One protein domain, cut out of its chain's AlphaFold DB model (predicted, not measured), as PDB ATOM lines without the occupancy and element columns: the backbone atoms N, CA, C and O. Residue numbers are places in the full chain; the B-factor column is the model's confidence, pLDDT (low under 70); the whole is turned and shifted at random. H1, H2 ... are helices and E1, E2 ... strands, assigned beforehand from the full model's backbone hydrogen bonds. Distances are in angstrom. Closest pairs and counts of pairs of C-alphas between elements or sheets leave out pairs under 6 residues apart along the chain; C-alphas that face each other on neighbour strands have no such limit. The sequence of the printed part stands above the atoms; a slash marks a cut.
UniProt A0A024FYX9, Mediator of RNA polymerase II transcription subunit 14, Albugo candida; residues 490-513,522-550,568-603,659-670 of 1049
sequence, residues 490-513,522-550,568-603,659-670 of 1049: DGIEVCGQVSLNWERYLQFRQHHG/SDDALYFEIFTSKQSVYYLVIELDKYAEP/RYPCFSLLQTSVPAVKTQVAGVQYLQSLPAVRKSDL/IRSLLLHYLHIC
ATOM      1  N   ASP A 490     109.108 130.292 133.391       61.66
ATOM      2  CA  ASP A 490     109.039 129.427 134.566       61.66
ATOM      3  C   ASP A 490     109.465 130.185 135.837       61.66
ATOM      4  O   ASP A 490     110.565 130.732 135.912       61.66
ATOM      5  N   GLY A 491     108.604 130.174 136.861       61.59
ATOM      6  CA  GLY A 491     108.899 130.727 138.189       61.59
ATOM      7  C   GLY A 491     108.612 132.220 138.384       61.59
ATOM      8  O   GLY A 491     108.969 132.744 139.435       61.59
ATOM      9  N   ILE A 492     107.975 132.894 137.418       70.88
ATOM     10  CA  ILE A 492     107.564 134.302 137.532       70.88
ATOM     11  C   ILE A 492     106.037 134.381 137.508       70.88
ATOM     12  O   ILE A 492     105.406 134.005 136.521       70.88
ATOM     13  N   GLU A 493     105.435 134.889 138.583       72.62
ATOM     14  CA  GLU A 493     103.987 135.106 138.643       72.62
ATOM     15  C   GLU A 493     103.639 136.520 138.159       72.62
ATOM     16  O   GLU A 493     104.227 137.512 138.597       72.62
ATOM     17  N   VAL A 494     102.685 136.622 137.229       74.00
ATOM     18  CA  VAL A 494     102.176 137.909 136.739       74.00
ATOM     19  C   VAL A 494     101.012 138.338 137.630       74.00
ATOM     20  O   VAL A 494      99.924 137.765 137.584       74.00
ATOM     21  N   CYS A 495     101.241 139.368 138.434       70.56
ATOM     22  CA  CYS A 495     100.259 139.986 139.311       70.56
ATOM     23  C   CYS A 495      99.653 141.210 138.610       70.56
ATOM     24  O   CYS A 495     100.336 142.200 138.346       70.56
ATOM     25  N   GLY A 496      98.352 141.155 138.313       61.28
ATOM     26  CA  GLY A 496      97.651 142.262 137.649       61.28
ATOM     27  C   GLY A 496      97.520 143.518 138.518       61.28
ATOM     28  O   GLY A 496      97.544 144.622 137.993       61.28
ATOM     29  N   GLN A 497      97.408 143.367 139.842       63.97
ATOM     30  CA  GLN A 497      97.309 144.495 140.767       63.97
ATOM     31  C   GLN A 497      97.861 144.105 142.144       63.97
ATOM     32  O   GLN A 497      97.444 143.101 142.723       63.97
ATOM     33  N   VAL A 498      98.793 144.896 142.680       66.00
ATOM     34  CA  VAL A 498      99.370 144.697 144.020       66.00
ATOM     35  C   VAL A 498      98.838 145.780 144.957       66.00
ATOM     36  O   VAL A 498      98.964 146.970 144.678       66.00
ATOM     37  N   SER A 499      98.249 145.387 146.090       63.19
ATOM     38  CA  SER A 499      97.767 146.332 147.102       63.19
ATOM     39  C   SER A 499      98.942 146.905 147.908       63.19
ATOM     40  O   SER A 499      99.489 146.274 148.818       63.19
ATOM     41  N   LEU A 500      99.350 148.127 147.556       68.94
ATOM     42  CA  LEU A 500     100.448 148.851 148.198       68.94
ATOM     43  C   LEU A 500      99.929 149.855 149.230       68.94
ATOM     44  O   LEU A 500      98.947 150.560 149.000       68.94
ATOM     45  N   ASN A 501     100.604 149.948 150.379       69.38
ATOM     46  CA  ASN A 501     100.259 150.932 151.403       69.38
ATOM     47  C   ASN A 501     100.867 152.280 151.007       69.38
ATOM     48  O   ASN A 501     102.020 152.581 151.336       69.38
ATOM     49  N   TRP A 502     100.081 153.065 150.272       65.25
ATOM     50  CA  TRP A 502     100.515 154.335 149.698       65.25
ATOM     51  C   TRP A 502     100.925 155.363 150.763       65.25
ATOM     52  O   TRP A 502     101.868 156.122 150.559       65.25
ATOM     53  N   GLU A 503     100.296 155.339 151.941       61.47
ATOM     54  CA  GLU A 503     100.606 156.256 153.047       61.47
ATOM     55  C   GLU A 503     102.002 156.007 153.630       61.47
ATOM     56  O   GLU A 503     102.780 156.947 153.812       61.47
ATOM     57  N   ARG A 504     102.372 154.738 153.858       61.53
ATOM     58  CA  ARG A 504     103.731 154.383 154.305       61.53
ATOM     59  C   ARG A 504     104.788 154.690 153.248       61.53
ATOM     60  O   ARG A 504     105.899 155.078 153.600       61.53
ATOM     61  N   TYR A 505     104.449 154.536 151.971       62.75
ATOM     62  CA  TYR A 505     105.336 154.893 150.866       62.75
ATOM     63  C   TYR A 505     105.580 156.408 150.787       62.75
ATOM     64  O   TYR A 505     106.725 156.845 150.670       62.75
ATOM     65  N   LEU A 506     104.530 157.221 150.937       61.31
ATOM     66  CA  LEU A 506     104.645 158.681 150.990       61.31
ATOM     67  C   LEU A 506     105.511 159.142 152.174       61.31
ATOM     68  O   LEU A 506     106.356 160.020 152.002       61.31
ATOM     69  N   GLN A 507     105.376 158.509 153.344       62.81
ATOM     70  CA  GLN A 507     106.229 158.774 154.513       62.81
ATOM     71  C   GLN A 507     107.693 158.356 154.279       62.81
ATOM     72  O   GLN A 507     108.613 159.108 154.599       62.81
ATOM     73  N   PHE A 508     107.934 157.194 153.663       61.09
ATOM     74  CA  PHE A 508     109.277 156.748 153.271       61.09
ATOM     75  C   PHE A 508     109.948 157.726 152.288       61.09
ATOM     76  O   PHE A 508     111.122 158.064 152.448       61.09
ATOM     77  N   ARG A 509     109.190 158.247 151.313       61.78
ATOM     78  CA  ARG A 509     109.657 159.237 150.326       61.78
ATOM     79  C   ARG A 509     110.063 160.561 150.978       61.78
ATOM     80  O   ARG A 509     111.068 161.150 150.592       61.78
ATOM     81  N   GLN A 510     109.323 161.005 151.994       60.38
ATOM     82  CA  GLN A 510     109.650 162.218 152.751       60.38
ATOM     83  C   GLN A 510     110.963 162.079 153.538       60.38
ATOM     84  O   GLN A 510     111.729 163.037 153.616       60.38
ATOM     85  N   HIS A 511     111.276 160.886 154.053       58.84
ATOM     86  CA  HIS A 511     112.529 160.623 154.768       58.84
ATOM     87  C   HIS A 511     113.767 160.493 153.862       58.84
ATOM     88  O   HIS A 511     114.880 160.721 154.334       58.84
ATOM     89  N   HIS A 512     113.598 160.148 152.579       54.88
ATOM     90  CA  HIS A 512     114.701 159.900 151.637       54.88
ATOM     91  C   HIS A 512     114.975 161.028 150.618       54.88
ATOM     92  O   HIS A 512     115.815 160.847 149.739       54.88
ATOM     93  N   GLY A 513     114.363 162.206 150.779       44.06
ATOM     94  CA  GLY A 513     114.649 163.409 149.980       44.06
ATOM     95  C   GLY A 513     113.597 163.676 148.900       44.06
ATOM     96  O   GLY A 513     113.524 162.994 147.884       44.06
ATOM     97  N   SER A 522     102.129 153.938 137.784       70.19
ATOM     98  CA  SER A 522     100.864 154.032 137.031       70.19
ATOM     99  C   SER A 522      99.827 153.038 137.569       70.19
ATOM    100  O   SER A 522     100.182 151.925 137.961       70.19
ATOM    101  N   ASP A 523      98.547 153.413 137.540       67.00
ATOM    102  CA  ASP A 523      97.438 152.536 137.934       67.00
ATOM    103  C   ASP A 523      97.331 151.296 137.022       67.00
ATOM    104  O   ASP A 523      96.900 150.236 137.472       67.00
ATOM    105  N   ASP A 524      97.798 151.404 135.771       69.94
ATOM    106  CA  ASP A 524      97.804 150.332 134.766       69.94
ATOM    107  C   ASP A 524      99.126 149.536 134.698       69.94
ATOM    108  O   ASP A 524      99.371 148.788 133.744       69.94
ATOM    109  N   ALA A 525      99.997 149.677 135.702       79.00
ATOM    110  CA  ALA A 525     101.276 148.974 135.744       79.00
ATOM    111  C   ALA A 525     101.118 147.453 135.936       79.00
ATOM    112  O   ALA A 525     100.314 146.984 136.741       79.00
ATOM    113  N   LEU A 526     101.950 146.675 135.238       81.12
ATOM    114  CA  LEU A 526     102.035 145.224 135.413       81.12
ATOM    115  C   LEU A 526     103.101 144.869 136.447       81.12
ATOM    116  O   LEU A 526     104.219 145.384 136.380       81.12
ATOM    117  N   TYR A 527     102.788 143.941 137.351       82.56
ATOM    118  CA  TYR A 527     103.713 143.474 138.381       82.56
ATOM    119  C   TYR A 527     104.127 142.032 138.095       82.56
ATOM    120  O   TYR A 527     103.291 141.145 137.978       82.56
ATOM    121  N   PHE A 528     105.427 141.784 138.020       82.50
ATOM    122  CA  PHE A 528     105.999 140.452 137.850       82.50
ATOM    123  C   PHE A 528     106.723 140.082 139.133       82.50
ATOM    124  O   PHE A 528     107.714 140.723 139.479       82.50
ATOM    125  N   GLU A 529     106.236 139.083 139.855       83.56
ATOM    126  CA  GLU A 529     106.905 138.586 141.053       83.56
ATOM    127  C   GLU A 529     108.167 137.817 140.652       83.56
ATOM    128  O   GLU A 529     108.094 136.773 140.009       83.56
ATOM    129  N   ILE A 530     109.335 138.356 141.009       78.06
ATOM    130  CA  ILE A 530     110.634 137.762 140.654       78.06
ATOM    131  C   ILE A 530     111.137 136.866 141.785       78.06
ATOM    132  O   ILE A 530     111.714 135.808 141.549       78.06
ATOM    133  N   PHE A 531     111.006 137.336 143.029       74.44
ATOM    134  CA  PHE A 531     111.620 136.683 144.178       74.44
ATOM    135  C   PHE A 531     110.877 136.983 145.480       74.44
ATOM    136  O   PHE A 531     110.636 138.143 145.829       74.44
ATOM    137  N   THR A 532     110.612 135.935 146.255       73.62
ATOM    138  CA  THR A 532     110.058 136.015 147.608       73.62
ATOM    139  C   THR A 532     111.062 135.533 148.644       73.62
ATOM    140  O   THR A 532     111.658 134.463 148.542       73.62
ATOM    141  N   SER A 533     111.233 136.327 149.699       69.31
ATOM    142  CA  SER A 533     111.983 135.953 150.898       69.31
ATOM    143  C   SER A 533     111.078 135.998 152.123       69.31
ATOM    144  O   SER A 533     109.989 136.556 152.077       69.31
ATOM    145  N   LYS A 534     111.552 135.505 153.276       69.06
ATOM    146  CA  LYS A 534     110.797 135.578 154.544       69.06
ATOM    147  C   LYS A 534     110.444 137.007 154.993       69.06
ATOM    148  O   LYS A 534     109.606 137.161 155.871       69.06
ATOM    149  N   GLN A 535     111.128 138.032 154.477       69.94
ATOM    150  CA  GLN A 535     110.999 139.422 154.942       69.94
ATOM    151  C   GLN A 535     110.539 140.389 153.845       69.94
ATOM    152  O   GLN A 535     109.886 141.385 154.157       69.94
ATOM    153  N   SER A 536     110.849 140.105 152.578       76.38
ATOM    154  CA  SER A 536     110.493 140.964 151.448       76.38
ATOM    155  C   SER A 536     110.138 140.193 150.179       76.38
ATOM    156  O   SER A 536     110.699 139.123 149.932       76.38
ATOM    157  N   VAL A 537     109.273 140.789 149.363       80.44
ATOM    158  CA  VAL A 537     108.924 140.348 148.005       80.44
ATOM    159  C   VAL A 537     109.455 141.368 147.005       80.44
ATOM    160  O   VAL A 537     109.414 142.569 147.277       80.44
ATOM    161  N   TYR A 538     109.980 140.900 145.878       81.62
ATOM    162  CA  TYR A 538     110.506 141.745 144.812       81.62
ATOM    163  C   TYR A 538     109.670 141.590 143.548       81.62
ATOM    164  O   TYR A 538     109.498 140.478 143.044       81.62
ATOM    165  N   TYR A 539     109.213 142.722 143.024       83.00
ATOM    166  CA  TYR A 539     108.446 142.819 141.794       83.00
ATOM    167  C   TYR A 539     109.223 143.602 140.734       83.00
ATOM    168  O   TYR A 539     109.830 144.633 141.034       83.00
ATOM    169  N   LEU A 540     109.169 143.140 139.490       84.69
ATOM    170  CA  LEU A 540     109.455 143.964 138.320       84.69
ATOM    171  C   LEU A 540     108.147 144.644 137.912       84.69
ATOM    172  O   LEU A 540     107.164 143.974 137.611       84.69
ATOM    173  N   VAL A 541     108.143 145.969 137.932       84.56
ATOM    174  CA  VAL A 541     107.001 146.806 137.570       84.56
ATOM    175  C   VAL A 541     107.219 147.324 136.156       84.56
ATOM    176  O   VAL A 541     108.266 147.910 135.876       84.56
ATOM    177  N   ILE A 542     106.249 147.101 135.273       84.06
ATOM    178  CA  ILE A 542     106.264 147.603 133.898       84.06
ATOM    179  C   ILE A 542     105.160 148.646 133.756       84.06
ATOM    180  O   ILE A 542     103.977 148.317 133.849       84.06
ATOM    181  N   GLU A 543     105.546 149.894 133.515       80.94
ATOM    182  CA  GLU A 543     104.625 151.000 133.255       80.94
ATOM    183  C   GLU A 543     104.524 151.224 131.748       80.94
ATOM    184  O   GLU A 543     105.460 151.716 131.118       80.94
ATOM    185  N   LEU A 544     103.385 150.851 131.163       73.44
ATOM    186  CA  LEU A 544     103.150 150.954 129.719       73.44
ATOM    187  C   LEU A 544     102.861 152.389 129.255       73.44
ATOM    188  O   LEU A 544     103.097 152.712 128.094       73.44
ATOM    189  N   ASP A 545     102.412 153.254 130.169       67.62
ATOM    190  CA  ASP A 545     102.089 154.661 129.884       67.62
ATOM    191  C   ASP A 545     103.322 155.567 129.812       67.62
ATOM    192  O   ASP A 545     103.261 156.673 129.270       67.62
ATOM    193  N   LYS A 546     104.450 155.123 130.378       70.38
ATOM    194  CA  LYS A 546     105.693 155.896 130.439       70.38
ATOM    195  C   LYS A 546     106.791 155.189 129.665       70.38
ATOM    196  O   LYS A 546     106.964 153.983 129.782       70.38
ATOM    197  N   TYR A 547     107.585 155.956 128.926       70.50
ATOM    198  CA  TYR A 547     108.776 155.437 128.259       70.50
ATOM    199  C   TYR A 547     110.008 155.609 129.148       70.50
ATOM    200  O   TYR A 547     110.098 156.575 129.902       70.50
ATOM    201  N   ALA A 548     110.958 154.677 129.053       66.62
ATOM    202  CA  ALA A 548     112.219 154.781 129.781       66.62
ATOM    203  C   ALA A 548     113.034 156.001 129.307       66.62
ATOM    204  O   ALA A 548     113.249 156.184 128.105       66.62
ATOM    205  N   GLU A 549     113.519 156.809 130.251       69.38
ATOM    206  CA  GLU A 549     114.397 157.948 129.966       69.38
ATOM    207  C   GLU A 549     115.885 157.542 130.033       69.38
ATOM    208  O   GLU A 549     116.262 156.639 130.796       69.38
ATOM    209  N   PRO A 550     116.759 158.150 129.208       60.12
ATOM    210  CA  PRO A 550     118.200 157.956 129.325       60.12
ATOM    211  C   PRO A 550     118.694 158.561 130.649       60.12
ATOM    212  O   PRO A 550     118.345 159.687 130.983       60.12
ATOM    213  N   ARG A 568     113.155 152.579 122.318       66.81
ATOM    214  CA  ARG A 568     111.894 152.999 122.943       66.81
ATOM    215  C   ARG A 568     111.149 151.790 123.499       66.81
ATOM    216  O   ARG A 568     110.679 150.963 122.730       66.81
ATOM    217  N   TYR A 569     110.997 151.740 124.819       73.25
ATOM    218  CA  TYR A 569     110.219 150.727 125.533       73.25
ATOM    219  C   TYR A 569     109.526 151.318 126.758       73.25
ATOM    220  O   TYR A 569     109.925 152.403 127.204       73.25
ATOM    221  N   PRO A 570     108.510 150.614 127.298       74.25
ATOM    222  CA  PRO A 570     107.898 150.980 128.568       74.25
ATOM    223  C   PRO A 570     108.930 151.073 129.695       74.25
ATOM    224  O   PRO A 570     109.993 150.451 129.642       74.25
ATOM    225  N   CYS A 571     108.621 151.867 130.714       79.75
ATOM    226  CA  CYS A 571     109.482 152.037 131.875       79.75
ATOM    227  C   CYS A 571     109.474 150.761 132.729       79.75
ATOM    228  O   CYS A 571     108.415 150.251 133.099       79.75
ATOM    229  N   PHE A 572     110.664 150.259 133.058       82.12
ATOM    230  CA  PHE A 572     110.853 149.114 133.945       82.12
ATOM    231  C   PHE A 572     111.359 149.607 135.300       82.12
ATOM    232  O   PHE A 572     112.317 150.375 135.365       82.12
ATOM    233  N   SER A 573     110.761 149.139 136.392       82.44
ATOM    234  CA  SER A 573     111.167 149.500 137.753       82.44
ATOM    235  C   SER A 573     111.284 148.269 138.648       82.44
ATOM    236  O   SER A 573     110.497 147.335 138.545       82.44
ATOM    237  N   LEU A 574     112.259 148.263 139.559       83.25
ATOM    238  CA  LEU A 574     112.392 147.239 140.597       83.25
ATOM    239  C   LEU A 574     111.722 147.731 141.883       83.25
ATOM    240  O   LEU A 574     112.147 148.737 142.451       83.25
ATOM    241  N   LEU A 575     110.714 147.000 142.352       82.31
ATOM    242  CA  LEU A 575     109.962 147.280 143.572       82.31
ATOM    243  C   LEU A 575     110.248 146.205 144.625       82.31
ATOM    244  O   LEU A 575     110.127 145.016 144.354       82.31
ATOM    245  N   GLN A 576     110.563 146.618 145.850       82.81
ATOM    246  CA  GLN A 576     110.647 145.743 147.015       82.81
ATOM    247  C   GLN A 576     109.543 146.099 148.003       82.81
ATOM    248  O   GLN A 576     109.424 147.252 148.433       82.81
ATOM    249  N   THR A 577     108.791 145.097 148.437       80.38
ATOM    250  CA  THR A 577     107.767 145.242 149.470       80.38
ATOM    251  C   THR A 577     108.064 144.349 150.669       80.38
ATOM    252  O   THR A 577     108.764 143.344 150.564       80.38
ATOM    253  N   SER A 578     107.551 144.714 151.843       78.31
ATOM    254  CA  SER A 578     107.560 143.842 153.020       78.31
ATOM    255  C   SER A 578     106.546 142.711 152.856       78.31
ATOM    256  O   SER A 578     105.412 142.980 152.457       78.31
ATOM    257  N   VAL A 579     106.891 141.488 153.268       71.50
ATOM    258  CA  VAL A 579     105.911 140.390 153.333       71.50
ATOM    259  C   VAL A 579     104.824 140.740 154.361       71.50
ATOM    260  O   VAL A 579     105.164 140.998 155.521       71.50
ATOM    261  N   PRO A 580     103.534 140.777 153.979       62.81
ATOM    262  CA  PRO A 580     102.456 141.015 154.928       62.81
ATOM    263  C   PRO A 580     102.279 139.793 155.844       62.81
ATOM    264  O   PRO A 580     102.307 138.651 155.391       62.81
ATOM    265  N   ALA A 581     102.089 140.020 157.146       50.94
ATOM    266  CA  ALA A 581     101.947 138.942 158.133       50.94
ATOM    267  C   ALA A 581     100.639 138.133 157.967       50.94
ATOM    268  O   ALA A 581     100.537 137.009 158.450       50.94
ATOM    269  N   VAL A 582      99.646 138.703 157.272       53.00
ATOM    270  CA  VAL A 582      98.347 138.103 156.936       53.00
ATOM    271  C   VAL A 582      98.012 138.501 155.495       53.00
ATOM    272  O   VAL A 582      98.219 139.658 155.137       53.00
ATOM    273  N   LYS A 583      97.456 137.594 154.672       53.69
ATOM    274  CA  LYS A 583      97.124 137.843 153.245       53.69
ATOM    275  C   LYS A 583      96.195 139.050 152.988       53.69
ATOM    276  O   LYS A 583      96.056 139.468 151.848       53.69
ATOM    277  N   THR A 584      95.560 139.599 154.024       44.91
ATOM    278  CA  THR A 584      94.661 140.764 153.969       44.91
ATOM    279  C   THR A 584      95.317 142.090 154.375       44.91
ATOM    280  O   THR A 584      94.673 143.132 154.277       44.91
ATOM    281  N   GLN A 585      96.574 142.093 154.836       57.06
ATOM    282  CA  GLN A 585      97.302 143.324 155.159       57.06
ATOM    283  C   GLN A 585      98.040 143.883 153.941       57.06
ATOM    284  O   GLN A 585      98.657 143.152 153.171       57.06
ATOM    285  N   VAL A 586      98.009 145.209 153.817       59.91
ATOM    286  CA  VAL A 586      98.629 145.953 152.718       59.91
ATOM    287  C   VAL A 586     100.156 145.960 152.873       59.91
ATOM    288  O   VAL A 586     100.674 146.310 153.940       59.91
ATOM    289  N   ALA A 587     100.884 145.581 151.822       64.31
ATOM    290  CA  ALA A 587     102.342 145.493 151.856       64.31
ATOM    291  C   ALA A 587     102.982 146.896 151.867       64.31
ATOM    292  O   ALA A 587     102.588 147.787 151.111       64.31
ATOM    293  N   GLY A 588     103.973 147.117 152.737       67.44
ATOM    294  CA  GLY A 588     104.730 148.370 152.781       67.44
ATOM    295  C   GLY A 588     105.860 148.369 151.753       67.44
ATOM    296  O   GLY A 588     106.622 147.406 151.688       67.44
ATOM    297  N   VAL A 589     105.991 149.445 150.974       71.81
ATOM    298  CA  VAL A 589     107.100 149.624 150.022       71.81
ATOM    299  C   VAL A 589     108.388 149.941 150.786       71.81
ATOM    300  O   VAL A 589     108.412 150.853 151.608       71.81
ATOM    301  N   GLN A 590     109.453 149.182 150.520       69.50
ATOM    302  CA  GLN A 590     110.780 149.367 151.125       69.50
ATOM    303  C   GLN A 590     111.787 149.986 150.151       69.50
ATOM    304  O   GLN A 590     112.727 150.652 150.582       69.50
ATOM    305  N   TYR A 591     111.620 149.742 148.849       71.94
ATOM    306  CA  TYR A 591     112.542 150.193 147.810       71.94
ATOM    307  C   TYR A 591     111.821 150.276 146.462       71.94
ATOM    308  O   TYR A 591     111.072 149.362 146.121       71.94
ATOM    309  N   LEU A 592     112.051 151.344 145.698       76.50
ATOM    310  CA  LEU A 592     111.607 151.484 144.310       76.50
ATOM    311  C   LEU A 592     112.730 152.148 143.512       76.50
ATOM    312  O   LEU A 592     113.245 153.187 143.926       76.50
ATOM    313  N   GLN A 593     113.111 151.552 142.385       77.06
ATOM    314  CA  GLN A 593     114.120 152.115 141.493       77.06
ATOM    315  C   GLN A 593     113.723 151.930 140.028       77.06
ATOM    316  O   GLN A 593     113.596 150.793 139.574       77.06
ATOM    317  N   SER A 594     113.608 153.034 139.285       75.81
ATOM    318  CA  SER A 594     113.453 153.021 137.828       75.81
ATOM    319  C   SER A 594     114.753 152.596 137.138       75.81
ATOM    320  O   SER A 594     115.869 152.902 137.580       75.81
ATOM    321  N   LEU A 595     114.621 151.812 136.073       77.25
ATOM    322  CA  LEU A 595     115.731 151.320 135.265       77.25
ATOM    323  C   LEU A 595     115.909 152.239 134.044       77.25
ATOM    324  O   LEU A 595     114.915 152.611 133.423       77.25
ATOM    325  N   PRO A 596     117.153 152.615 133.687       74.19
ATOM    326  CA  PRO A 596     117.398 153.524 132.570       74.19
ATOM    327  C   PRO A 596     117.094 152.867 131.215       74.19
ATOM    328  O   PRO A 596     117.078 151.636 131.083       74.19
ATOM    329  N   ALA A 597     116.900 153.703 130.191       74.38
ATOM    330  CA  ALA A 597     116.761 153.250 128.810       74.38
ATOM    331  C   ALA A 597     118.017 152.506 128.314       74.38
ATOM    332  O   ALA A 597     119.150 152.902 128.596       74.38
ATOM    333  N   VAL A 598     117.813 151.440 127.536       70.94
ATOM    334  CA  VAL A 598     118.889 150.577 127.017       70.94
ATOM    335  C   VAL A 598     119.352 151.056 125.639       70.94
ATOM    336  O   VAL A 598     118.536 151.414 124.782       70.94
ATOM    337  N   ARG A 599     120.671 151.049 125.403       68.88
ATOM    338  CA  ARG A 599     121.261 151.337 124.085       68.88
ATOM    339  C   ARG A 599     121.122 150.137 123.157       68.88
ATOM    340  O   ARG A 599     121.278 148.994 123.583       68.88
ATOM    341  N   LYS A 600     120.925 150.387 121.860       66.25
ATOM    342  CA  LYS A 600     120.870 149.326 120.834       66.25
ATOM    343  C   LYS A 600     122.125 148.435 120.826       66.25
ATOM    344  O   LYS A 600     122.008 147.233 120.598       66.25
ATOM    345  N   SER A 601     123.299 148.995 121.136       59.78
ATOM    346  CA  SER A 601     124.577 148.270 121.246       59.78
ATOM    347  C   SER A 601     124.600 147.222 122.361       59.78
ATOM    348  O   SER A 601     125.208 146.166 122.201       59.78
ATOM    349  N   ASP A 602     123.920 147.492 123.475       61.03
ATOM    350  CA  ASP A 602     124.042 146.699 124.705       61.03
ATOM    351  C   ASP A 602     123.174 145.432 124.649       61.03
ATOM    352  O   ASP A 602     123.431 144.448 125.341       61.03
ATOM    353  N   LEU A 603     122.172 145.411 123.765       59.12
ATOM    354  CA  LEU A 603     121.348 144.227 123.511       59.12
ATOM    355  C   LEU A 603     122.080 143.197 122.638       59.12
ATOM    356  O   LEU A 603     121.887 141.996 122.833       59.12
ATOM    357  N   ILE A 659     110.214 142.500 122.727       74.25
ATOM    358  CA  ILE A 659     109.827 142.710 124.145       74.25
ATOM    359  C   ILE A 659     110.389 141.601 125.020       74.25
ATOM    360  O   ILE A 659     110.976 141.868 126.060       74.25
ATOM    361  N   ARG A 660     110.234 140.347 124.579       72.50
ATOM    362  CA  ARG A 660     110.710 139.170 125.303       72.50
ATOM    363  C   ARG A 660     112.194 139.283 125.640       72.50
ATOM    364  O   ARG A 660     112.583 138.999 126.766       72.50
ATOM    365  N   SER A 661     113.015 139.716 124.684       72.44
ATOM    366  CA  SER A 661     114.453 139.888 124.907       72.44
ATOM    367  C   SER A 661     114.776 140.989 125.919       72.44
ATOM    368  O   SER A 661     115.696 140.825 126.714       72.44
ATOM    369  N   LEU A 662     113.994 142.071 125.951       74.75
ATOM    370  CA  LEU A 662     114.189 143.152 126.921       74.75
ATOM    371  C   LEU A 662     113.676 142.785 128.297       74.75
ATOM    372  O   LEU A 662     114.334 143.085 129.282       74.75
ATOM    373  N   LEU A 663     112.535 142.106 128.366       76.94
ATOM    374  CA  LEU A 663     111.979 141.610 129.615       76.94
ATOM    375  C   LEU A 663     112.979 140.646 130.269       76.94
ATOM    376  O   LEU A 663     113.277 140.799 131.447       76.94
ATOM    377  N   LEU A 664     113.600 139.746 129.496       75.00
ATOM    378  CA  LEU A 664     114.701 138.906 129.983       75.00
ATOM    379  C   LEU A 664     115.919 139.729 130.429       75.00
ATOM    380  O   LEU A 664     116.457 139.482 131.504       75.00
ATOM    381  N   HIS A 665     116.337 140.727 129.649       75.94
ATOM    382  CA  HIS A 665     117.456 141.600 130.014       75.94
ATOM    383  C   HIS A 665     117.209 142.358 131.332       75.94
ATOM    384  O   HIS A 665     118.064 142.360 132.218       75.94
ATOM    385  N   TYR A 666     116.030 142.955 131.506       77.12
ATOM    386  CA  TYR A 666     115.676 143.674 132.728       77.12
ATOM    387  C   TYR A 666     115.462 142.735 133.915       77.12
ATOM    388  O   TYR A 666     115.903 143.066 135.015       77.12
ATOM    389  N   LEU A 667     114.896 141.541 133.711       76.25
ATOM    390  CA  LEU A 667     114.869 140.499 134.742       76.25
ATOM    391  C   LEU A 667     116.283 140.142 135.210       76.25
ATOM    392  O   LEU A 667     116.512 140.050 136.415       76.25
ATOM    393  N   HIS A 668     117.248 140.008 134.296       72.06
ATOM    394  CA  HIS A 668     118.642 139.745 134.659       72.06
ATOM    395  C   HIS A 668     119.229 140.866 135.526       72.06
ATOM    396  O   HIS A 668     119.787 140.588 136.589       72.06
ATOM    397  N   ILE A 669     119.033 142.131 135.133       74.50
ATOM    398  CA  ILE A 669     119.483 143.292 135.922       74.50
ATOM    399  C   ILE A 669     118.821 143.305 137.308       74.50
ATOM    400  O   ILE A 669     119.473 143.609 138.312       74.50
ATOM    401  N   CYS A 670     117.530 142.979 137.391       76.56
ATOM    402  CA  CYS A 670     116.808 142.905 138.658       76.56
ATOM    403  C   CYS A 670     117.369 141.809 139.567       76.56
ATOM    404  O   CYS A 670     117.664 142.092 140.727       76.56
TER     405      CYS A 670
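This is residues 490 to 513, 522 to 550, 568 to 603 and 659 to 670 of the 1049 residues of the protein "Mediator of RNA polymerase II transcription subunit 14" of Albugo candida (UniProt A0A024FYX9). A strongly twisted wall of five antiparallel strands has the helix H3 packed slantwise over one face, while the link from E1 to H1, residues 496 to 501, crosses the other. H1 only grazes the sheet, near its edge strand E5, and the short H2 lies beyond the end of E5, off the sheet. The printed part has 101 residues, with three named helices and five named strands in the order E1, H1, E2, E3, E4, E5, H2, H3; the sheet runs E1, E2, E3, E4, E5. The class is mixed, helices and strands, and the whole is compact, with a radius of gyration of the C-alphas of 14.2 A and spans of 44, 36 and 22 A.

E3, residues 536 to 547, is an inner strand and bends by 83 degrees at residue 544. E4, residues 570 to 578, is its antiparallel neighbour at 156 degrees, with N 539 and O 575 2.8 A apart, within hydrogen-bond range. E2, residues 526 to 532, makes a hairpin with E3, with N 528 and O 540 at 2.8 A. E5, residues 589 to 594, makes a hairpin with E4, with N 576 and O 591 at 2.8 A. E1, residues 493 to 495, is the other edge strand, antiparallel to E2, with N 495 and O 527 at 2.8 A. H3, residues 659 to 670, is over E3 at a height over the sheet of 8.6 A, slantwise to the strands, at 42 degrees to E3 on the local plane; together with the sheet it makes two layers, a helix on one face of a sheet. The closest C-alphas of H3 and E4 are those of Cys 670 and Leu 574, 6.5 A. H1, residues 502 to 511, only grazes the sheet; its closest C-alpha to E5 is that of Tyr 505, 5.6 A from Val 589. H2, residues 600 to 603, is not on the sheet and is only just apart from H3, 8.0 A at the closest. In H1 and H3 every O i to N i+4 pair is within hydrogen-bond range; H2 is too short for such a pair.

E1 begins at C-alpha 493, (103.987, 135.106, 138.643). E3 measures 27.4 A, E4 25.5 A, E2 17.3 A, H3 16.1 A, H1 14.5 A, E5 14.2 A, E1 6.2 A and H2 5.8 A. H3 ends at C-alpha 670, (116.808, 142.905, 138.658).

The C-alphas of Val 582 and Ser 601 are the farthest apart, at 45.4 A. Residues 514 to 521, 551 to 567 and 604 to 658 are not printed, with C-alpha gaps of 21.1, 10.3 and 11.6 A. Of the links printed whole, none is long. Mean pLDDT of the printed part is 70.4, with 45 residues under 70, among them 496 to 513 and 580 to 588.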